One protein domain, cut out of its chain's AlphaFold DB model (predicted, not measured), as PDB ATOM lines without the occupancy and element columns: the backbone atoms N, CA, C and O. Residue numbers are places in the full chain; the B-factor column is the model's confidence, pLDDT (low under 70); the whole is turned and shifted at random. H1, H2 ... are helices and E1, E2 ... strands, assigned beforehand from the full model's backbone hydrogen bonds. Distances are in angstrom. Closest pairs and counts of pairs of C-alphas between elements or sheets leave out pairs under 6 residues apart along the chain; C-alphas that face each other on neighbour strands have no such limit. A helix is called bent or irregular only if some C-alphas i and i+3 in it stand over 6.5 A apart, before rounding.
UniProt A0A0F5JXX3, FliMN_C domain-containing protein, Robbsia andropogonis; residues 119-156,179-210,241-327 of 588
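AT A GLANCE: This is residues 119 to 156, 179 to 210 and 241 to 327 of the 588 residues of the protein "FliMN_C domain-containing protein" of Robbsia andropogonis (UniProt A0A0F5JXX3). A strongly twisted wall of six strands has helices over one face: H1 and H2 cover its E1 and E5 end, H3 and H4 cover its E2 and E4 end, and H5 sits between these two groups. H7 packs on H1, and H6 lies in the loop from E4 to E5. The printed part has 157 residues, with seven named helices and six named strands in the order H1 H2 E1 E2 E3 H3 H4 H5 E4 H6 E5 E6 H7, a mixed class. The antiparallel sheet runs E1 E5 E6 E3 E2 E4. The whole is compact, with a radius of gyration of the C-alphas of 15.4 A and spans of 47 by 35 by 29 A.

HOW THE PARTS SIT: Edge strand E1, residues 147 to 154, pairs with E5, residues 289 to 296, N 150 and O 293 being 2.8 A apart. E5 and E6, residues 299 to 307, form a hairpin, with N 301 and O 294 at 2.8 A. E6 and E3, residues 189 to 195, stand at 132 degrees, with N 304 and O 194 at 2.8 A. E3 forms a hairpin with E2, residues 179 to 186, with N 182 and O 193 at 2.8 A. E2 pairs with edge strand E4, residues 269 to 276, with N 181 and O 274 at 2.8 A. Two layers, helices on one face of the sheet, are made with H1, residues 122 to 131, H2, 135 to 144, H3, 201 to 206, H4, 242 to 252, and H5, 254 to 262. H4 lies over E4 at a height over the sheet of 7.7 A, and the closest C-alphas, of His 246 and Val 270, are 5.7 A apart. H3 and H4 touch at Ala 206 and Arg 245, their closest C-alphas, 5.8 A apart. H2 lies over E1, with C-alphas of Ala 141 and Ser 147 closest at 5.7 A. H5 lies over none of the strands. H7, residues 310 to 321, only grazes the sheet with residues 310 to 312. H1 and H7 touch, C-alphas of Asn 123 and Ser 310 being closest at 6.3 A, at a shallow tilt of 25 degrees, the same way. H6, residues 283 to 286, is not on the sheet. Each helix but H6, too short for one, has every O i to N i+4 pair within hydrogen-bond range.

IN THESE COORDINATES: E6 spans 23.9 A, E5 21.8 A, H7 16.1 A and H4 15.3 A. H1 begins at C-alpha 122 (-16.398, -12.086, 30.467), and H7 ends at C-alpha 321 (-16.959, -19.659, 48.151). H6 is irregular, C-alphas 283 and 286 being 7.7 A apart.

THE WHOLE: The C-alphas farthest apart, of Pro 241 and Phe 327, are 49.1 A apart. Residues 157 to 178 and 211 to 240 are not printed; the gaps between C-alphas are 16.4 A and 16.0 A. Of the links printed whole, none is long. Residues 276 to 288 and 323 to 327 are among those with pLDDT under 70.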
ATOM      1  N   ARG A 119      -7.306 -11.682  24.498       69.75
ATOM      2  CA  ARG A 119      -8.667 -11.218  24.810       69.75
ATOM      3  C   ARG A 119      -9.471 -12.369  25.404       69.75
ATOM      4  O   ARG A 119      -9.433 -13.486  24.899       69.75
ATOM      5  N   PHE A 120     -10.247 -12.093  26.443       72.06
ATOM      6  CA  PHE A 120     -11.139 -13.068  27.072       72.06
ATOM      7  C   PHE A 120     -12.591 -12.618  26.929       72.06
ATOM      8  O   PHE A 120     -12.882 -11.424  26.991       72.06
ATOM      9  N   THR A 121     -13.520 -13.568  26.799       76.62
ATOM     10  CA  THR A 121     -14.936 -13.267  27.071       76.62
ATOM     11  C   THR A 121     -15.122 -13.027  28.579       76.62
ATOM     12  O   THR A 121     -14.332 -13.563  29.363       76.62
ATOM     13  N   PRO A 122     -16.156 -12.294  29.036       80.62
ATOM     14  CA  PRO A 122     -16.398 -12.086  30.467       80.62
ATOM     15  C   PRO A 122     -16.494 -13.395  31.269       80.62
ATOM     16  O   PRO A 122     -15.934 -13.499  32.361       80.62
ATOM     17  N   ASN A 123     -17.121 -14.427  30.692       82.19
ATOM     18  CA  ASN A 123     -17.227 -15.746  31.316       82.19
ATOM     19  C   ASN A 123     -15.886 -16.487  31.308       82.19
ATOM     20  O   ASN A 123     -15.520 -17.066  32.325       82.19
ATOM     21  N   SER A 124     -15.111 -16.414  30.219       79.44
ATOM     22  CA  SER A 124     -13.748 -16.966  30.171       79.44
ATOM     23  C   SER A 124     -12.824 -16.295  31.196       79.44
ATOM     24  O   SER A 124     -12.014 -16.973  31.816       79.44
ATOM     25  N   ALA A 125     -12.955 -14.983  31.415       82.56
ATOM     26  CA  ALA A 125     -12.148 -14.235  32.379       82.56
ATOM     27  C   ALA A 125     -12.495 -14.599  33.834       82.56
ATOM     28  O   ALA A 125     -11.600 -14.909  34.622       82.56
ATOM     29  N   ARG A 126     -13.791 -14.627  34.186       87.81
ATOM     30  CA  ARG A 126     -14.275 -15.096  35.499       87.81
ATOM     31  C   ARG A 126     -13.873 -16.551  35.760       87.81
ATOM     32  O   ARG A 126     -13.311 -16.847  36.810       87.81
ATOM     33  N   LEU A 127     -14.079 -17.436  34.785       86.12
ATOM     34  CA  LEU A 127     -13.696 -18.845  34.875       86.12
ATOM     35  C   LEU A 127     -12.179 -19.012  35.023       86.12
ATOM     36  O   LEU A 127     -11.740 -19.773  35.876       86.12
ATOM     37  N   SER A 128     -11.369 -18.260  34.272       84.69
ATOM     38  CA  SER A 128      -9.914 -18.242  34.463       84.69
ATOM     39  C   SER A 128      -9.540 -17.813  35.879       84.69
ATOM     40  O   SER A 128      -8.672 -18.430  36.484       84.69
ATOM     41  N   ARG A 129     -10.189 -16.776  36.424       84.12
ATOM     42  CA  ARG A 129      -9.941 -16.305  37.793       84.12
ATOM     43  C   ARG A 129     -10.312 -17.359  38.839       84.12
ATOM     44  O   ARG A 129      -9.578 -17.505  39.807       84.12
ATOM     45  N   LEU A 130     -11.408 -18.090  38.630       86.12
ATOM     46  CA  LEU A 130     -11.828 -19.188  39.499       86.12
ATOM     47  C   LEU A 130     -10.834 -20.358  39.444       86.12
ATOM     48  O   LEU A 130     -10.364 -20.809  40.478       86.12
ATOM     49  N   LEU A 131     -10.463 -20.819  38.247       84.50
ATOM     50  CA  LEU A 131      -9.590 -21.985  38.055       84.50
ATOM     51  C   LEU A 131      -8.100 -21.709  38.355       84.50
ATOM     52  O   LEU A 131      -7.332 -22.655  38.538       84.50
ATOM     53  N   CYS A 132      -7.702 -20.433  38.430       81.38
ATOM     54  CA  CYS A 132      -6.414 -19.978  38.967       81.38
ATOM     55  C   CYS A 132      -6.413 -19.771  40.495       81.38
ATOM     56  O   CYS A 132      -5.346 -19.521  41.057       81.38
ATOM     57  N   ASP A 133      -7.562 -19.815  41.179       80.38
ATOM     58  CA  ASP A 133      -7.606 -19.664  42.636       80.38
ATOM     59  C   ASP A 133      -6.938 -20.881  43.289       80.38
ATOM     60  O   ASP A 133      -7.363 -22.015  43.075       80.38
ATOM     61  N   ALA A 134      -5.899 -20.655  44.099       70.38
ATOM     62  CA  ALA A 134      -5.089 -21.717  44.700       70.38
ATOM     63  C   ALA A 134      -5.888 -22.691  45.590       70.38
ATOM     64  O   ALA A 134      -5.416 -23.794  45.869       70.38
ATOM     65  N   ARG A 135      -7.106 -22.319  46.009       72.88
ATOM     66  CA  ARG A 135      -8.026 -23.204  46.735       72.88
ATOM     67  C   ARG A 135      -8.597 -24.303  45.842       72.88
ATOM     68  O   ARG A 135      -8.766 -25.418  46.317       72.88
ATOM     69  N   VAL A 136      -8.850 -24.022  44.560       78.94
ATOM     70  CA  VAL A 136      -9.455 -24.977  43.616       78.94
ATOM     71  C   VAL A 136      -8.612 -26.249  43.444       78.94
ATOM     72  O   VAL A 136      -9.154 -27.314  43.723       78.94
ATOM     73  N   PRO A 137      -7.313 -26.221  43.077       77.06
ATOM     74  CA  PRO A 137      -6.529 -27.453  42.954       77.06
ATOM     75  C   PRO A 137      -6.371 -28.207  44.282       77.06
ATOM     76  O   PRO A 137      -6.325 -29.432  44.271       77.06
ATOM     77  N   ALA A 138      -6.329 -27.507  45.422       70.38
ATOM     78  CA  ALA A 138      -6.275 -28.145  46.737       70.38
ATOM     79  C   ALA A 138      -7.584 -28.889  47.066       70.38
ATOM     80  O   ALA A 138      -7.543 -30.059  47.441       70.38
ATOM     81  N   THR A 139      -8.739 -28.250  46.844       73.62
ATOM     82  CA  THR A 139     -10.061 -28.891  46.929       73.62
ATOM     83  C   THR A 139     -10.169 -30.074  45.970       73.62
ATOM     84  O   THR A 139     -10.597 -31.145  46.377       73.62
ATOM     85  N   LEU A 140      -9.802 -29.903  44.695       78.94
ATOM     86  CA  LEU A 140      -9.958 -30.951  43.683       78.94
ATOM     87  C   LEU A 140      -9.085 -32.180  43.997       78.94
ATOM     88  O   LEU A 140      -9.539 -33.306  43.810       78.94
ATOM     89  N   ALA A 141      -7.890 -31.988  44.561       77.44
ATOM     90  CA  ALA A 141      -7.062 -33.088  45.052       77.44
ATOM     91  C   ALA A 141      -7.650 -33.785  46.295       77.44
ATOM     92  O   ALA A 141      -7.570 -35.006  46.397       77.44
ATOM     93  N   GLN A 142      -8.241 -33.030  47.229       72.12
ATOM     94  CA  GLN A 142      -8.768 -33.565  48.490       72.12
ATOM     95  C   GLN A 142     -10.143 -34.239  48.344       72.12
ATOM     96  O   GLN A 142     -10.326 -35.355  48.826       72.12
ATOM     97  N   ASP A 143     -11.102 -33.558  47.717       73.69
ATOM     98  CA  ASP A 143     -12.504 -33.988  47.642       73.69
ATOM     99  C   ASP A 143     -12.757 -34.933  46.443       73.69
ATOM    100  O   ASP A 143     -13.694 -35.725  46.487       73.69
ATOM    101  N   PHE A 144     -11.932 -34.864  45.383       73.12
ATOM    102  CA  PHE A 144     -12.153 -35.564  44.100       73.12
ATOM    103  C   PHE A 144     -10.952 -36.412  43.630       73.12
ATOM    104  O   PHE A 144     -10.996 -36.975  42.540       73.12
ATOM    105  N   GLY A 145      -9.853 -36.475  44.393       76.44
ATOM    106  CA  GLY A 145      -8.642 -37.223  44.018       76.44
ATOM    107  C   GLY A 145      -7.864 -36.667  42.812       76.44
ATOM    108  O   GLY A 145      -6.937 -37.314  42.326       76.44
ATOM    109  N   ILE A 146      -8.212 -35.475  42.314       83.50
ATOM    110  CA  ILE A 146      -7.660 -34.931  41.068       83.50
ATOM    111  C   ILE A 146      -6.223 -34.440  41.270       83.50
ATOM    112  O   ILE A 146      -5.957 -33.531  42.057       83.50
ATOM    113  N   SER A 147      -5.287 -34.986  40.493       83.12
ATOM    114  CA  SER A 147      -3.862 -34.635  40.545       83.12
ATOM    115  C   SER A 147      -3.358 -34.001  39.240       83.12
ATOM    116  O   SER A 147      -4.069 -33.934  38.238       83.12
ATOM    117  N   GLN A 148      -2.122 -33.483  39.247       83.81
ATOM    118  CA  GLN A 148      -1.476 -32.828  38.090       83.81
ATOM    119  C   GLN A 148      -2.279 -31.662  37.467       83.81
ATOM    120  O   GLN A 148      -2.151 -31.386  36.275       83.81
ATOM    121  N   TRP A 149      -3.102 -30.968  38.265       85.25
ATOM    122  CA  TRP A 149      -3.924 -29.843  37.806       85.25
ATOM    123  C   TRP A 149      -3.079 -28.719  37.194       85.25
ATOM    124  O   TRP A 149      -2.216 -28.134  37.856       85.25
ATOM    125  N   ARG A 150      -3.361 -28.380  35.934       84.81
ATOM    126  CA  ARG A 150      -2.664 -27.334  35.186       84.81
ATOM    127  C   ARG A 150      -3.623 -26.605  34.250       84.81
ATOM    128  O   ARG A 150      -4.150 -27.191  33.306       84.81
ATOM    129  N   LEU A 151      -3.791 -25.304  34.482       84.12
ATOM    130  CA  LEU A 151      -4.428 -24.391  33.536       84.12
ATOM    131  C   LEU A 151      -3.360 -23.797  32.606       84.12
ATOM    132  O   LEU A 151      -2.317 -23.342  33.074       84.12
ATOM    133  N   VAL A 152      -3.624 -23.769  31.300       81.75
ATOM    134  CA  VAL A 152      -2.785 -23.088  30.302       81.75
ATOM    135  C   VAL A 152      -3.642 -22.098  29.507       81.75
ATOM    136  O   VAL A 152      -4.712 -22.440  28.998       81.75
ATOM    137  N   LEU A 153      -3.171 -20.852  29.430       73.19
ATOM    138  CA  LEU A 153      -3.862 -19.723  28.803       73.19
ATOM    139  C   LEU A 153      -3.303 -19.479  27.400       73.19
ATOM    140  O   LEU A 153      -2.392 -18.672  27.213       73.19
ATOM    141  N   ASN A 154      -3.857 -20.168  26.404       67.69
ATOM    142  CA  ASN A 154      -3.415 -20.006  25.023       67.69
ATOM    143  C   ASN A 154      -4.097 -18.792  24.383       67.69
ATOM    144  O   ASN A 154      -5.238 -18.873  23.922       67.69
ATOM    145  N   GLY A 155      -3.375 -17.668  24.353       55.50
ATOM    146  CA  GLY A 155      -3.623 -16.575  23.408       55.50
ATOM    147  C   GLY A 155      -3.324 -16.995  21.962       55.50
ATOM    148  O   GLY A 155      -2.791 -18.075  21.712       55.50
ATOM    149  N   SER A 156      -3.651 -16.140  20.992       48.72
ATOM    150  CA  SER A 156      -3.702 -16.492  19.559       48.72
ATOM    151  C   SER A 156      -2.381 -16.909  18.898       48.72
ATOM    152  O   SER A 156      -2.401 -17.409  17.775       48.72
ATOM    153  N   TRP A 179     -10.070 -31.000  17.716       82.06
ATOM    154  CA  TRP A 179     -10.645 -31.357  19.009       82.06
ATOM    155  C   TRP A 179     -11.969 -32.078  18.775       82.06
ATOM    156  O   TRP A 179     -12.722 -31.734  17.857       82.06
ATOM    157  N   VAL A 180     -12.274 -33.057  19.627       83.56
ATOM    158  CA  VAL A 180     -13.626 -33.617  19.706       83.56
ATOM    159  C   VAL A 180     -14.438 -32.684  20.594       83.56
ATOM    160  O   VAL A 180     -14.220 -32.629  21.802       83.56
ATOM    161  N   TRP A 181     -15.333 -31.905  19.990       84.69
ATOM    162  CA  TRP A 181     -16.218 -30.977  20.689       84.69
ATOM    163  C   TRP A 181     -17.455 -31.696  21.191       84.69
ATOM    164  O   TRP A 181     -18.112 -32.414  20.437       84.69
ATOM    165  N   ILE A 182     -17.780 -31.452  22.455       85.25
ATOM    166  CA  ILE A 182     -18.883 -32.077  23.171       85.25
ATOM    167  C   ILE A 182     -19.762 -30.959  23.728       85.25
ATOM    168  O   ILE A 182     -19.275 -30.058  24.423       85.25
ATOM    169  N   ALA A 183     -21.050 -30.995  23.389       85.12
ATOM    170  CA  ALA A 183     -22.046 -30.104  23.970       85.12
ATOM    171  C   ALA A 183     -22.653 -30.774  25.206       85.12
ATOM    172  O   ALA A 183     -23.267 -31.837  25.101       85.12
ATOM    173  N   LEU A 184     -22.482 -30.147  26.368       85.62
ATOM    174  CA  LEU A 184     -23.055 -30.603  27.632       85.62
ATOM    175  C   LEU A 184     -24.252 -29.723  27.989       85.62
ATOM    176  O   LEU A 184     -24.107 -28.514  28.171       85.62
ATOM    177  N   GLN A 185     -25.429 -30.329  28.080       85.62
ATOM    178  CA  GLN A 185     -26.672 -29.678  28.467       85.62
ATOM    179  C   GLN A 185     -26.925 -29.856  29.968       85.62
ATOM    180  O   GLN A 185     -26.747 -30.940  30.511       85.62
ATOM    181  N   HIS A 186     -27.389 -28.787  30.609       85.69
ATOM    182  CA  HIS A 186     -27.886 -28.737  31.988       85.69
ATOM    183  C   HIS A 186     -29.200 -27.929  31.967       85.69
ATOM    184  O   HIS A 186     -29.401 -27.119  31.056       85.69
ATOM    185  N   GLU A 187     -30.059 -28.033  32.988       80.12
ATOM    186  CA  GLU A 187     -31.203 -27.102  33.180       80.12
ATOM    187  C   GLU A 187     -30.813 -25.598  33.142       80.12
ATOM    188  O   GLU A 187     -31.655 -24.734  32.910       80.12
ATOM    189  N   ARG A 188     -29.524 -25.269  33.330       74.69
ATOM    190  CA  ARG A 188     -28.965 -23.903  33.409       74.69
ATOM    191  C   ARG A 188     -28.264 -23.429  32.127       74.69
ATOM    192  O   ARG A 188     -27.550 -22.425  32.159       74.69
ATOM    193  N   GLY A 189     -28.450 -24.138  31.015       82.06
ATOM    194  CA  GLY A 189     -27.847 -23.831  29.714       82.06
ATOM    195  C   GLY A 189     -26.737 -24.802  29.305       82.06
ATOM    196  O   GLY A 189     -26.407 -25.737  30.037       82.06
ATOM    197  N   THR A 190     -26.183 -24.570  28.117       84.06
ATOM    198  CA  THR A 190     -25.306 -25.509  27.398       84.06
ATOM    199  C   THR A 190     -23.843 -25.060  27.445       84.06
ATOM    200  O   THR A 190     -23.538 -23.919  27.102       84.06
ATOM    201  N   ALA A 191     -22.923 -25.948  27.819       84.19
ATOM    202  CA  ALA A 191     -21.478 -25.722  27.739       84.19
ATOM    203  C   ALA A 191     -20.854 -26.440  26.530       84.19
ATOM    204  O   ALA A 191     -21.374 -27.446  26.050       84.19
ATOM    205  N   ARG A 192     -19.705 -25.940  26.057       83.06
ATOM    206  CA  ARG A 192     -18.882 -26.558  25.003       83.06
ATOM    207  C   ARG A 192     -17.469 -26.811  25.512       83.06
ATOM    208  O   ARG A 192     -16.716 -25.865  25.775       83.06
ATOM    209  N   ILE A 193     -17.117 -28.091  25.589       85.81
ATOM    210  CA  ILE A 193     -15.795 -28.580  25.981       85.81
ATOM    211  C   ILE A 193     -15.233 -29.403  24.820       85.81
ATOM    212  O   ILE A 193     -15.935 -30.227  24.239       85.81
ATOM    213  N   GLY A 194     -13.981 -29.155  24.452       84.12
ATOM    214  CA  GLY A 194     -13.219 -29.976  23.517       84.12
ATOM    215  C   GLY A 194     -12.319 -30.935  24.285       84.12
ATOM    216  O   GLY A 194     -11.700 -30.517  25.260       84.12
ATOM    217  N   VAL A 195     -12.212 -32.188  23.849       85.06
ATOM    218  CA  VAL A 195     -11.254 -33.171  24.388       85.06
ATOM    219  C   VAL A 195     -10.233 -33.575  23.326       85.06
ATOM    220  O   VAL A 195     -10.518 -33.533  22.125       85.06
ATOM    221  N   ASP A 196      -9.025 -33.919  23.771       83.56
ATOM    222  CA  ASP A 196      -7.944 -34.354  22.885       83.56
ATOM    223  C   ASP A 196      -8.258 -35.751  22.297       83.56
ATOM    224  O   ASP A 196      -8.406 -36.711  23.065       83.56
ATOM    225  N   PRO A 197      -8.366 -35.911  20.961       80.25
ATOM    226  CA  PRO A 197      -8.734 -37.188  20.347       80.25
ATOM    227  C   PRO A 197      -7.702 -38.294  20.590       80.25
ATOM    228  O   PRO A 197      -8.063 -39.467  20.533       80.25
ATOM    229  N   HIS A 198      -6.441 -37.952  20.877       82.19
ATOM    230  CA  HIS A 198      -5.389 -38.939  21.125       82.19
ATOM    231  C   HIS A 198      -5.520 -39.606  22.499       82.19
ATOM    232  O   HIS A 198      -5.075 -40.740  22.661       82.19
ATOM    233  N   LEU A 199      -6.162 -38.942  23.467       79.81
ATOM    234  CA  LEU A 199      -6.493 -39.537  24.768       79.81
ATOM    235  C   LEU A 199      -7.846 -40.264  24.742       79.81
ATOM    236  O   LEU A 199      -8.069 -41.170  25.539       79.81
ATOM    237  N   TYR A 200      -8.734 -39.906  23.807       81.50
ATOM    238  CA  TYR A 200     -10.078 -40.478  23.688       81.50
ATOM    239  C   TYR A 200     -10.366 -41.027  22.277       81.50
ATOM    240  O   TYR A 200     -11.302 -40.561  21.619       81.50
ATOM    241  N   PRO A 201      -9.636 -42.059  21.803       81.06
ATOM    242  CA  PRO A 201      -9.845 -42.637  20.472       81.06
ATOM    243  C   PRO A 201     -11.265 -43.200  20.280       81.06
ATOM    244  O   PRO A 201     -11.802 -43.167  19.174       81.06
ATOM    245  N   ALA A 202     -11.920 -43.651  21.357       81.38
ATOM    246  CA  ALA A 202     -13.318 -44.080  21.326       81.38
ATOM    247  C   ALA A 202     -14.296 -42.905  21.095       81.38
ATOM    248  O   ALA A 202     -15.213 -43.030  20.286       81.38
ATOM    249  N   LEU A 203     -14.066 -41.737  21.714       82.69
ATOM    250  CA  LEU A 203     -14.856 -40.525  21.445       82.69
ATOM    251  C   LEU A 203     -14.573 -39.976  20.045       82.69
ATOM    252  O   LEU A 203     -15.501 -39.598  19.337       82.69
ATOM    253  N   ALA A 204     -13.314 -40.014  19.599       80.31
ATOM    254  CA  ALA A 204     -12.946 -39.687  18.223       80.31
ATOM    255  C   ALA A 204     -13.605 -40.627  17.192       80.31
ATOM    256  O   ALA A 204     -13.882 -40.197  16.076       80.31
ATOM    257  N   SER A 205     -13.906 -41.875  17.561       78.25
ATOM    258  CA  SER A 205     -14.647 -42.821  16.711       78.25
ATOM    259  C   SER A 205     -16.166 -42.592  16.733       78.25
ATOM    260  O   SER A 205     -16.848 -42.924  15.767       78.25
ATOM    261  N   ALA A 206     -16.708 -42.020  17.815       78.81
ATOM    262  CA  ALA A 206     -18.131 -41.702  17.953       78.81
ATOM    263  C   ALA A 206     -18.511 -40.312  17.401       78.81
ATOM    264  O   ALA A 206     -19.674 -40.082  17.068       78.81
ATOM    265  N   ALA A 207     -17.556 -39.385  17.311       79.75
ATOM    266  CA  ALA A 207     -17.782 -38.003  16.903       79.75
ATOM    267  C   ALA A 207     -18.122 -37.859  15.412       79.75
ATOM    268  O   ALA A 207     -17.438 -38.398  14.541       79.75
ATOM    269  N   THR A 208     -19.147 -37.065  15.093       76.69
ATOM    270  CA  THR A 208     -19.526 -36.805  13.694       76.69
ATOM    271  C   THR A 208     -18.606 -35.763  13.051       76.69
ATOM    272  O   THR A 208     -18.215 -34.779  13.681       76.69
ATOM    273  N   ILE A 209     -18.244 -35.947  11.779       66.75
ATOM    274  CA  ILE A 209     -17.490 -34.933  11.029       66.75
ATOM    275  C   ILE A 209     -18.469 -33.862  10.552       66.75
ATOM    276  O   ILE A 209     -19.379 -34.145   9.773       66.75
ATOM    277  N   ALA A 210     -18.272 -32.617  10.986       54.03
ATOM    278  CA  ALA A 210     -19.033 -31.491  10.468       54.03
ATOM    279  C   ALA A 210     -18.615 -31.192   9.015       54.03
ATOM    280  O   ALA A 210     -17.637 -30.486   8.774       54.03
ATOM    281  N   PRO A 241     -26.429 -44.789  15.656       78.69
ATOM    282  CA  PRO A 241     -27.549 -43.904  16.007       78.69
ATOM    283  C   PRO A 241     -27.134 -42.808  17.002       78.69
ATOM    284  O   PRO A 241     -26.358 -43.088  17.915       78.69
ATOM    285  N   ASP A 242     -27.684 -41.591  16.897       74.81
ATOM    286  CA  ASP A 242     -27.309 -40.459  17.770       74.81
ATOM    287  C   ASP A 242     -27.537 -40.725  19.258       74.81
ATOM    288  O   ASP A 242     -26.650 -40.481  20.071       74.81
ATOM    289  N   ALA A 243     -28.672 -41.330  19.620       79.19
ATOM    290  CA  ALA A 243     -28.921 -41.750  20.999       79.19
ATOM    291  C   ALA A 243     -27.800 -42.668  21.525       79.19
ATOM    292  O   ALA A 243     -27.328 -42.492  22.644       79.19
ATOM    293  N   LEU A 244     -27.310 -43.593  20.690       79.75
ATOM    294  CA  LEU A 244     -26.243 -44.522  21.056       79.75
ATOM    295  C   LEU A 244     -24.860 -43.841  21.079       79.75
ATOM    296  O   LEU A 244     -24.053 -44.171  21.949       79.75
ATOM    297  N   ARG A 245     -24.601 -42.847  20.209       82.50
ATOM    298  CA  ARG A 245     -23.427 -41.953  20.318       82.50
ATOM    299  C   ARG A 245     -23.415 -41.232  21.664       82.50
ATOM    300  O   ARG A 245     -22.385 -41.211  22.334       82.50
ATOM    301  N   HIS A 246     -24.548 -40.660  22.072       85.44
ATOM    302  CA  HIS A 246     -24.659 -39.904  23.321       85.44
ATOM    303  C   HIS A 246     -24.527 -40.817  24.546       85.44
ATOM    304  O   HIS A 246     -23.765 -40.486  25.451       85.44
ATOM    305  N   THR A 247     -25.150 -42.004  24.547       84.06
ATOM    306  CA  THR A 247     -24.969 -43.002  25.619       84.06
ATOM    307  C   THR A 247     -23.515 -43.461  25.749       84.06
ATOM    308  O   THR A 247     -22.992 -43.490  26.858       84.06
ATOM    309  N   VAL A 248     -22.831 -43.781  24.643       86.12
ATOM    310  CA  VAL A 248     -21.414 -44.196  24.686       86.12
ATOM    311  C   VAL A 248     -20.501 -43.040  25.106       86.12
ATOM    312  O   VAL A 248     -19.581 -43.248  25.892       86.12
ATOM    313  N   THR A 249     -20.788 -41.811  24.672       85.44
ATOM    314  CA  THR A 249     -20.040 -40.620  25.106       85.44
ATOM    315  C   THR A 249     -20.204 -40.367  26.605       85.44
ATOM    316  O   THR A 249     -19.213 -40.151  27.296       85.44
ATOM    317  N   ALA A 250     -21.432 -40.452  27.127       85.00
ATOM    318  CA  ALA A 250     -21.707 -40.316  28.555       85.00
ATOM    319  C   ALA A 250     -21.059 -41.442  29.380       85.00
ATOM    320  O   ALA A 250     -20.525 -41.174  30.449       85.00
ATOM    321  N   MET A 251     -21.032 -42.678  28.867       85.56
ATOM    322  CA  MET A 251     -20.367 -43.813  29.517       85.56
ATOM    323  C   MET A 251     -18.844 -43.627  29.606       85.56
ATOM    324  O   MET A 251     -18.262 -43.890  30.652       85.56
ATOM    325  N   ILE A 252     -18.196 -43.145  28.539       85.44
ATOM    326  CA  ILE A 252     -16.745 -42.877  28.525       85.44
ATOM    327  C   ILE A 252     -16.386 -41.675  29.416       85.44
ATOM    328  O   ILE A 252     -15.308 -41.643  30.003       85.44
ATOM    329  N   LEU A 253     -17.282 -40.693  29.535       84.25
ATOM    330  CA  LEU A 253     -17.095 -39.511  30.380       84.25
ATOM    331  C   LEU A 253     -17.651 -39.663  31.803       84.25
ATOM    332  O   LEU A 253     -17.610 -38.685  32.545       84.25
ATOM    333  N   ALA A 254     -18.152 -40.836  32.204       85.31
ATOM    334  CA  ALA A 254     -18.894 -40.996  33.457       85.31
ATOM    335  C   ALA A 254     -18.157 -40.448  34.703       85.31
ATOM    336  O   ALA A 254     -18.756 -39.610  35.374       85.31
ATOM    337  N   PRO A 255     -16.858 -40.735  34.958       83.25
ATOM    338  CA  PRO A 255     -16.146 -40.168  36.115       83.25
ATOM    339  C   PRO A 255     -16.075 -38.632  36.103       83.25
ATOM    340  O   PRO A 255     -16.138 -37.976  37.140       83.25
ATOM    341  N   LEU A 256     -15.984 -38.038  34.910       82.50
ATOM    342  CA  LEU A 256     -15.916 -36.590  34.703       82.50
ATOM    343  C   LEU A 256     -17.301 -35.925  34.819       82.50
ATOM    344  O   LEU A 256     -17.394 -34.793  35.291       82.50
ATOM    345  N   LEU A 257     -18.376 -36.623  34.438       85.94
ATOM    346  CA  LEU A 257     -19.755 -36.187  34.674       85.94
ATOM    347  C   LEU A 257     -20.123 -36.295  36.163       85.94
ATOM    348  O   LEU A 257     -20.670 -35.342  36.715       85.94
ATOM    349  N   ASP A 258     -19.738 -37.383  36.834       84.62
ATOM    350  CA  ASP A 258     -19.927 -37.580  38.278       84.62
ATOM    351  C   ASP A 258     -19.155 -36.531  39.098       84.62
ATOM    352  O   ASP A 258     -19.682 -35.990  40.075       84.62
ATOM    353  N   ALA A 259     -17.932 -36.178  38.683       80.94
ATOM    354  CA  ALA A 259     -17.160 -35.092  39.289       80.94
ATOM    355  C   ALA A 259     -17.847 -33.722  39.120       80.94
ATOM    356  O   ALA A 259     -17.898 -32.935  40.069       80.94
ATOM    357  N   PHE A 260     -18.438 -33.426  37.955       83.25
ATOM    358  CA  PHE A 260     -19.242 -32.209  37.788       83.25
ATOM    359  C   PHE A 260     -20.530 -32.232  38.631       83.25
ATOM    360  O   PHE A 260     -20.858 -31.216  39.249       83.25
ATOM    361  N   GLY A 261     -21.203 -33.381  38.745       82.25
ATOM    362  CA  GLY A 261     -22.350 -33.570  39.641       82.25
ATOM    363  C   GLY A 261     -22.001 -33.251  41.097       82.25
ATOM    364  O   GLY A 261     -22.673 -32.451  41.743       82.25
ATOM    365  N   GLN A 262     -20.872 -33.767  41.589       80.19
ATOM    366  CA  GLN A 262     -20.345 -33.487  42.934       80.19
ATOM    367  C   GLN A 262     -19.881 -32.024  43.137       80.19
ATOM    368  O   GLN A 262     -19.928 -31.500  44.256       80.19
ATOM    369  N   LEU A 263     -19.501 -31.316  42.067       77.81
ATOM    370  CA  LEU A 263     -19.309 -29.854  42.071       77.81
ATOM    371  C   LEU A 263     -20.639 -29.067  42.089       77.81
ATOM    372  O   LEU A 263     -20.630 -27.841  42.230       77.81
ATOM    373  N   GLY A 264     -21.781 -29.753  42.010       78.38
ATOM    374  CA  GLY A 264     -23.122 -29.178  42.056       78.38
ATOM    375  C   GLY A 264     -23.714 -28.839  40.687       78.38
ATOM    376  O   GLY A 264     -24.618 -28.000  40.627       78.38
ATOM    377  N   LEU A 265     -23.189 -29.441  39.616       82.75
ATOM    378  CA  LEU A 265     -23.744 -29.422  38.262       82.75
ATOM    379  C   LEU A 265     -24.381 -30.789  37.970       82.75
ATOM    380  O   LEU A 265     -23.841 -31.609  37.231       82.75
ATOM    381  N   GLU A 266     -25.491 -31.052  38.652       81.19
ATOM    382  CA  GLU A 266     -26.279 -32.285  38.545       81.19
ATOM    383  C   GLU A 266     -27.044 -32.341  37.198       81.19
ATOM    384  O   GLU A 266     -27.168 -31.335  36.498       81.19
ATOM    385  N   ASP A 267     -27.536 -33.524  36.809       82.62
ATOM    386  CA  ASP A 267     -28.314 -33.758  35.572       82.62
ATOM    387  C   ASP A 267     -27.642 -33.296  34.254       82.62
ATOM    388  O   ASP A 267     -28.291 -32.784  33.336       82.62
ATOM    389  N   LEU A 268     -26.325 -33.505  34.132       85.00
ATOM    390  CA  LEU A 268     -25.571 -33.227  32.905       85.00
ATOM    391  C   LEU A 268     -25.804 -34.275  31.806       85.00
ATOM    392  O   LEU A 268     -25.516 -35.458  31.976       85.00
ATOM    393  N   ILE A 269     -26.249 -33.814  30.635       86.06
ATOM    394  CA  ILE A 269     -26.577 -34.653  29.474       86.06
ATOM    395  C   ILE A 269     -25.673 -34.296  28.287       86.06
ATOM    396  O   ILE A 269     -25.516 -33.126  27.937       86.06
ATOM    397  N   VAL A 270     -25.109 -35.303  27.614       86.62
ATOM    398  CA  VAL A 270     -24.408 -35.120  26.332       86.62
ATOM    399  C   VAL A 270     -25.436 -34.888  25.221       86.62
ATOM    400  O   VAL A 270     -26.260 -35.759  24.951       86.62
ATOM    401  N   ASN A 271     -25.378 -33.721  24.576       84.31
ATOM    402  CA  ASN A 271     -26.348 -33.290  23.564       84.31
ATOM    403  C   ASN A 271     -25.821 -33.367  22.119       84.31
ATOM    404  O   ASN A 271     -26.619 -33.445  21.190       84.31
ATOM    405  N   ASP A 272     -24.502 -33.287  21.918       81.44
ATOM    406  CA  ASP A 272     -23.852 -33.310  20.597       81.44
ATOM    407  C   ASP A 272     -22.372 -33.720  20.743       81.44
ATOM    408  O   ASP A 272     -21.738 -33.379  21.751       81.44
ATOM    409  N   ILE A 273     -21.809 -34.419  19.748       84.56
ATOM    410  CA  ILE A 273     -20.391 -34.818  19.689       84.56
ATOM    411  C   ILE A 273     -19.837 -34.745  18.254       84.56
ATOM    412  O   ILE A 273     -20.282 -35.458  17.345       84.56
ATOM    413  N   ARG A 274     -18.842 -33.870  18.031       82.12
ATOM    414  CA  ARG A 274     -18.379 -33.486  16.681       82.12
ATOM    415  C   ARG A 274     -16.872 -33.276  16.585       82.12
ATOM    416  O   ARG A 274     -16.270 -32.625  17.435       82.12
ATOM    417  N   HIS A 275     -16.277 -33.740  15.491       77.19
ATOM    418  CA  HIS A 275     -14.931 -33.339  15.079       77.19
ATOM    419  C   HIS A 275     -14.935 -31.914  14.539       77.19
ATOM    420  O   HIS A 275     -15.783 -31.562  13.713       77.19
ATOM    421  N   GLY A 276     -13.936 -31.121  14.925       67.94
ATOM    422  CA  GLY A 276     -13.628 -29.889  14.210       67.94
ATOM    423  C   GLY A 276     -12.544 -29.029  14.850       67.94
ATOM    424  O   GLY A 276     -12.238 -29.108  16.041       67.94
ATOM    425  N   THR A 277     -12.014 -28.104  14.061       59.69
ATOM    426  CA  THR A 277     -11.401 -26.892  14.603       59.69
ATOM    427  C   THR A 277     -12.523 -25.981  15.117       59.69
ATOM    428  O   THR A 277     -13.512 -25.758  14.419       59.69
ATOM    429  N   SER A 278     -12.425 -25.448  16.347       52.66
ATOM    430  CA  SER A 278     -13.412 -24.451  16.808       52.66
ATOM    431  C   SER A 278     -13.229 -23.166  15.995       52.66
ATOM    432  O   SER A 278     -12.269 -22.414  16.196       52.66
ATOM    433  N   ALA A 279     -14.122 -22.983  15.023       46.72
ATOM    434  CA  ALA A 279     -14.018 -21.978  13.976       46.72
ATOM    435  C   ALA A 279     -15.400 -21.565  13.428       46.72
ATOM    436  O   ALA A 279     -15.623 -21.572  12.220       46.72
ATOM    437  N   THR A 280     -16.324 -21.120  14.293       44.44
ATOM    438  CA  THR A 280     -17.372 -20.181  13.836       44.44
ATOM    439  C   THR A 280     -16.745 -18.799  13.624       44.44
ATOM    440  O   THR A 280     -16.771 -17.936  14.498       44.44
ATOM    441  N   THR A 281     -16.087 -18.718  12.465       40.75
ATOM    442  CA  THR A 281     -15.897 -17.597  11.530       40.75
ATOM    443  C   THR A 281     -15.521 -16.199  12.051       40.75
ATOM    444  O   THR A 281     -16.218 -15.569  12.838       40.75
ATOM    445  N   VAL A 282     -14.456 -15.660  11.441       41.06
ATOM    446  CA  VAL A 282     -14.011 -14.251  11.442       41.06
ATOM    447  C   VAL A 282     -13.546 -13.679  12.791       41.06
ATOM    448  O   VAL A 282     -12.347 -13.490  12.963       41.06
ATOM    449  N   ASP A 283     -14.432 -13.405  13.750       43.50
ATOM    450  CA  ASP A 283     -14.128 -12.453  14.845       43.50
ATOM    451  C   ASP A 283     -13.391 -13.067  16.060       43.50
ATOM    452  O   ASP A 283     -12.771 -12.376  16.867       43.50
ATOM    453  N   ARG A 284     -13.384 -14.400  16.198       50.88
ATOM    454  CA  ARG A 284     -12.802 -15.083  17.376       50.88
ATOM    455  C   ARG A 284     -11.284 -15.314  17.336       50.88
ATOM    456  O   ARG A 284     -10.755 -15.932  18.257       50.88
ATOM    457  N   GLN A 285     -10.566 -14.844  16.312       52.47
ATOM    458  CA  GLN A 285      -9.148 -15.200  16.104       52.47
ATOM    459  C   GLN A 285      -8.187 -14.745  17.222       52.47
ATOM    460  O   GLN A 285      -7.115 -15.328  17.349       52.47
ATOM    461  N   ASN A 286      -8.566 -13.761  18.050       55.41
ATOM    462  CA  ASN A 286      -7.771 -13.290  19.197       55.41
ATOM    463  C   ASN A 286      -8.433 -13.576  20.568       55.41
ATOM    464  O   ASN A 286      -8.120 -12.922  21.561       55.41
ATOM    465  N   LEU A 287      -9.374 -14.530  20.642       64.12
ATOM    466  CA  LEU A 287      -9.919 -14.992  21.925       64.12
ATOM    467  C   LEU A 287      -9.061 -16.118  22.507       64.12
ATOM    468  O   LEU A 287      -8.886 -17.168  21.887       64.12
ATOM    469  N   ALA A 288      -8.563 -15.909  23.722       66.88
ATOM    470  CA  ALA A 288      -7.766 -16.890  24.434       66.88
ATOM    471  C   ALA A 288      -8.615 -18.050  24.957       66.88
ATOM    472  O   ALA A 288      -9.706 -17.862  25.505       66.88
ATOM    473  N   ARG A 289      -8.081 -19.263  24.804       73.50
ATOM    474  CA  ARG A 289      -8.732 -20.506  25.225       73.50
ATOM    475  C   ARG A 289      -8.139 -21.020  26.530       73.50
ATOM    476  O   ARG A 289      -6.932 -20.943  26.759       73.50
ATOM    477  N   LEU A 290      -9.014 -21.566  27.370       78.62
ATOM    478  CA  LEU A 290      -8.663 -22.207  28.633       78.62
ATOM    479  C   LEU A 290      -8.384 -23.684  28.365       78.62
ATOM    480  O   LEU A 290      -9.317 -24.451  28.127       78.62
ATOM    481  N   HIS A 291      -7.109 -24.067  28.384       82.75
ATOM    482  CA  HIS A 291      -6.688 -25.463  28.317       82.75
ATOM    483  C   HIS A 291      -6.550 -26.006  29.742       82.75
ATOM    484  O   HIS A 291      -5.867 -25.403  30.570       82.75
ATOM    485  N   LEU A 292      -7.194 -27.136  30.020       86.44
ATOM    486  CA  LEU A 292      -7.160 -27.829  31.306       86.44
ATOM    487  C   LEU A 292      -6.511 -29.194  31.138       86.44
ATOM    488  O   LEU A 292      -7.000 -30.022  30.367       86.44
ATOM    489  N   HIS A 293      -5.422 -29.418  31.869       87.44
ATOM    490  CA  HIS A 293      -4.789 -30.723  32.012       87.44
ATOM    491  C   HIS A 293      -4.915 -31.160  33.480       87.44
ATOM    492  O   HIS A 293      -4.645 -30.358  34.376       87.44
ATOM    493  N   PHE A 294      -5.331 -32.397  33.734       86.62
ATOM    494  CA  PHE A 294      -5.387 -32.991  35.075       86.62
ATOM    495  C   PHE A 294      -5.423 -34.524  34.987       86.62
ATOM    496  O   PHE A 294      -5.479 -35.084  33.896       86.62
ATOM    497  N   THR A 295      -5.386 -35.208  36.129       84.88
ATOM    498  CA  THR A 295      -5.502 -36.670  36.231       84.88
ATOM    499  C   THR A 295      -6.594 -37.017  37.237       84.88
ATOM    500  O   THR A 295      -6.602 -36.437  38.321       84.88
ATOM    501  N   LEU A 296      -7.497 -37.927  36.882       83.88
ATOM    502  CA  LEU A 296      -8.607 -38.425  37.703       83.88
ATOM    503  C   LEU A 296      -8.663 -39.945  37.510       83.88
ATOM    504  O   LEU A 296      -8.545 -40.401  36.378       83.88
ATOM    505  N   ASP A 297      -8.785 -40.720  38.590       79.88
ATOM    506  CA  ASP A 297      -8.787 -42.195  38.558       79.88
ATOM    507  C   ASP A 297      -7.650 -42.792  37.694       79.88
ATOM    508  O   ASP A 297      -7.874 -43.640  36.831       79.88
ATOM    509  N   ASP A 298      -6.428 -42.272  37.872       78.81
ATOM    510  CA  ASP A 298      -5.207 -42.541  37.084       78.81
ATOM    511  C   ASP A 298      -5.282 -42.247  35.564       78.81
ATOM    512  O   ASP A 298      -4.295 -42.409  34.845       78.81
ATOM    513  N   HIS A 299      -6.401 -41.722  35.060       80.88
ATOM    514  CA  HIS A 299      -6.567 -41.311  33.667       80.88
ATOM    515  C   HIS A 299      -6.198 -39.835  33.475       80.88
ATOM    516  O   HIS A 299      -6.672 -38.947  34.186       80.88
ATOM    517  N   HIS A 300      -5.362 -39.542  32.478       85.56
ATOM    518  CA  HIS A 300      -5.021 -38.166  32.117       85.56
ATOM    519  C   HIS A 300      -6.125 -37.526  31.260       85.56
ATOM    520  O   HIS A 300      -6.461 -37.994  30.171       85.56
ATOM    521  N   HIS A 301      -6.648 -36.392  31.720       83.25
ATOM    522  CA  HIS A 301      -7.603 -35.556  31.005       83.25
ATOM    523  C   HIS A 301      -6.893 -34.331  30.418       83.25
ATOM    524  O   HIS A 301      -6.180 -33.612  31.118       83.25
ATOM    525  N   LYS A 302      -7.129 -34.063  29.130       84.50
ATOM    526  CA  LYS A 302      -6.696 -32.848  28.427       84.50
ATOM    527  C   LYS A 302      -7.867 -32.307  27.621       84.50
ATOM    528  O   LYS A 302      -8.343 -32.968  26.695       84.50
ATOM    529  N   GLY A 303      -8.323 -31.112  27.976       82.38
ATOM    530  CA  GLY A 303      -9.466 -30.476  27.334       82.38
ATOM    531  C   GLY A 303      -9.330 -28.966  27.181       82.38
ATOM    532  O   GLY A 303      -8.423 -28.338  27.728       82.38
ATOM    533  N   VAL A 304     -10.251 -28.388  26.415       82.94
ATOM    534  CA  VAL A 304     -10.338 -26.955  26.112       82.94
ATOM    535  C   VAL A 304     -11.759 -26.483  26.357       82.94
ATOM    536  O   VAL A 304     -12.706 -27.054  25.824       82.94
ATOM    537  N   ILE A 305     -11.917 -25.404  27.118       83.00
ATOM    538  CA  ILE A 305     -13.216 -24.764  27.315       83.00
ATOM    539  C   ILE A 305     -13.399 -23.660  26.266       83.00
ATOM    540  O   ILE A 305     -12.609 -22.716  26.194       83.00
ATOM    541  N   ASP A 306     -14.451 -23.794  25.453       76.06
ATOM    542  CA  ASP A 306     -14.797 -22.898  24.337       76.06
ATOM    543  C   ASP A 306     -16.005 -22.008  24.679       76.06
ATOM    544  O   ASP A 306     -16.017 -20.825  24.343       76.06
ATOM    545  N   HIS A 307     -16.977 -22.538  25.432       79.44
ATOM    546  CA  HIS A 307     -18.061 -21.754  26.034       79.44
ATOM    547  C   HIS A 307     -18.552 -22.379  27.349       79.44
ATOM    548  O   HIS A 307     -18.784 -23.585  27.406       79.44
ATOM    549  N   ILE A 308     -18.783 -21.548  28.373       82.31
ATOM    550  CA  ILE A 308     -19.552 -21.896  29.578       82.31
ATOM    551  C   ILE A 308     -20.566 -20.772  29.870       82.31
ATOM    552  O   ILE A 308     -20.179 -19.593  29.876       82.31
ATOM    553  N   PRO A 309     -21.846 -21.104  30.130       84.62
ATOM    554  CA  PRO A 309     -22.879 -20.122  30.436       84.62
ATOM    555  C   PRO A 309     -22.741 -19.602  31.874       84.62
ATOM    556  O   PRO A 309     -22.314 -20.314  32.786       84.62
ATOM    557  N   SER A 310     -23.154 -18.353  32.100       84.56
ATOM    558  CA  SER A 310     -22.921 -17.637  33.366       84.56
ATOM    559  C   SER A 310     -23.514 -18.351  34.585       84.56
ATOM    560  O   SER A 310     -22.919 -18.330  35.657       84.56
ATOM    561  N   ARG A 311     -24.632 -19.069  34.406       86.94
ATOM    562  CA  ARG A 311     -25.334 -19.807  35.470       86.94
ATOM    563  C   ARG A 311     -24.576 -21.025  36.006       86.94
ATOM    564  O   ARG A 311     -24.698 -21.331  37.190       86.94
ATOM    565  N   TRP A 312     -23.788 -21.708  35.171       86.19
ATOM    566  CA  TRP A 312     -22.881 -22.766  35.640       86.19
ATOM    567  C   TRP A 312     -21.759 -22.158  36.487       86.19
ATOM    568  O   TRP A 312     -21.425 -22.647  37.560       86.19
ATOM    569  N   LEU A 313     -21.200 -21.050  36.001       86.06
ATOM    570  CA  LEU A 313     -20.098 -20.344  36.637       86.06
ATOM    571  C   LEU A 313     -20.504 -19.737  37.988       86.06
ATOM    572  O   LEU A 313     -19.778 -19.904  38.957       86.06
ATOM    573  N   GLU A 314     -21.695 -19.145  38.088       88.12
ATOM    574  CA  GLU A 314     -22.307 -18.705  39.354       88.12
ATOM    575  C   GLU A 314     -22.445 -19.860  40.364       88.12
ATOM    576  O   GLU A 314     -22.151 -19.688  41.546       88.12
ATOM    577  N   ARG A 315     -22.843 -21.059  39.909       84.88
ATOM    578  CA  ARG A 315     -22.959 -22.259  40.755       84.88
ATOM    579  C   ARG A 315     -21.594 -22.744  41.256       84.88
ATOM    580  O   ARG A 315     -21.481 -23.072  42.438       84.88
ATOM    581  N   LEU A 316     -20.571 -22.741  40.399       85.25
ATOM    582  CA  LEU A 316     -19.199 -23.105  40.766       85.25
ATOM    583  C   LEU A 316     -18.570 -22.065  41.710       85.25
ATOM    584  O   LEU A 316     -18.067 -22.435  42.767       85.25
ATOM    585  N   GLU A 317     -18.658 -20.770  41.391       87.19
ATOM    586  CA  GLU A 317     -18.202 -19.670  42.256       87.19
ATOM    587  C   GLU A 317     -18.850 -19.752  43.653       87.19
ATOM    588  O   GLU A 317     -18.155 -19.628  44.661       87.19
ATOM    589  N   HIS A 318     -20.154 -20.049  43.730       84.69
ATOM    590  CA  HIS A 318     -20.866 -20.279  44.991       84.69
ATOM    591  C   HIS A 318     -20.422 -21.565  45.716       84.69
ATOM    592  O   HIS A 318     -20.384 -21.601  46.946       84.69
ATOM    593  N   ARG A 319     -20.083 -22.645  44.998       79.75
ATOM    594  CA  ARG A 319     -19.589 -23.887  45.619       79.75
ATOM    595  C   ARG A 319     -18.208 -23.686  46.249       79.75
ATOM    596  O   ARG A 319     -18.011 -24.078  47.397       79.75
ATOM    597  N   PHE A 320     -17.293 -23.029  45.536       76.94
ATOM    598  CA  PHE A 320     -15.940 -22.739  46.022       76.94
ATOM    599  C   PHE A 320     -15.896 -21.601  47.061       76.94
ATOM    600  O   PHE A 320     -14.982 -21.567  47.883       76.94
ATOM    601  N   SER A 321     -16.876 -20.685  47.094       75.81
ATOM    602  CA  SER A 321     -16.959 -19.659  48.151       75.81
ATOM    603  C   SER A 321     -17.445 -20.210  49.498       75.81
ATOM    604  O   SER A 321     -17.039 -19.699  50.540       75.81
ATOM    605  N   GLN A 322     -18.252 -21.277  49.495       71.38
ATOM    606  CA  GLN A 322     -18.680 -21.983  50.710       71.38
ATOM    607  C   GLN A 322     -17.580 -22.848  51.347       71.38
ATOM    608  O   GLN A 322     -17.687 -23.214  52.520       71.38
ATOM    609  N   GLN A 323     -16.529 -23.197  50.602       65.44
ATOM    610  CA  GLN A 323     -15.424 -23.997  51.124       65.44
ATOM    611  C   GLN A 323     -14.472 -23.133  51.961       65.44
ATOM    612  O   GLN A 323     -13.932 -22.124  51.501       65.44
ATOM    613  N   ARG A 324     -14.249 -23.553  53.214       60.66
ATOM    614  CA  ARG A 324     -13.228 -22.950  54.083       60.66
ATOM    615  C   ARG A 324     -11.861 -23.152  53.436       60.66
ATOM    616  O   ARG A 324     -11.573 -24.234  52.938       60.66
ATOM    617  N   ILE A 325     -11.045 -22.099  53.447       55.34
ATOM    618  CA  ILE A 325      -9.753 -22.044  52.754       55.34
ATOM    619  C   ILE A 325      -8.880 -23.240  53.182       55.34
ATOM    620  O   ILE A 325      -8.498 -23.286  54.354       55.34
ATOM    621  N   PRO A 326      -8.511 -24.171  52.278       55.47
ATOM    622  CA  PRO A 326      -7.396 -25.066  52.546       55.47
ATOM    623  C   PRO A 326      -6.143 -24.196  52.663       55.47
ATOM    624  O   PRO A 326      -5.710 -23.575  51.688       55.47
ATOM    625  N   PHE A 327      -5.595 -24.071  53.874       56.03
ATOM    626  CA  PHE A 327      -4.391 -23.275  54.098       56.03
ATOM    627  C   PHE A 327      -3.272 -23.811  53.193       56.03
ATOM    628  O   PHE A 327      -3.061 -25.025  53.139       56.03
TER     629      PHE A 327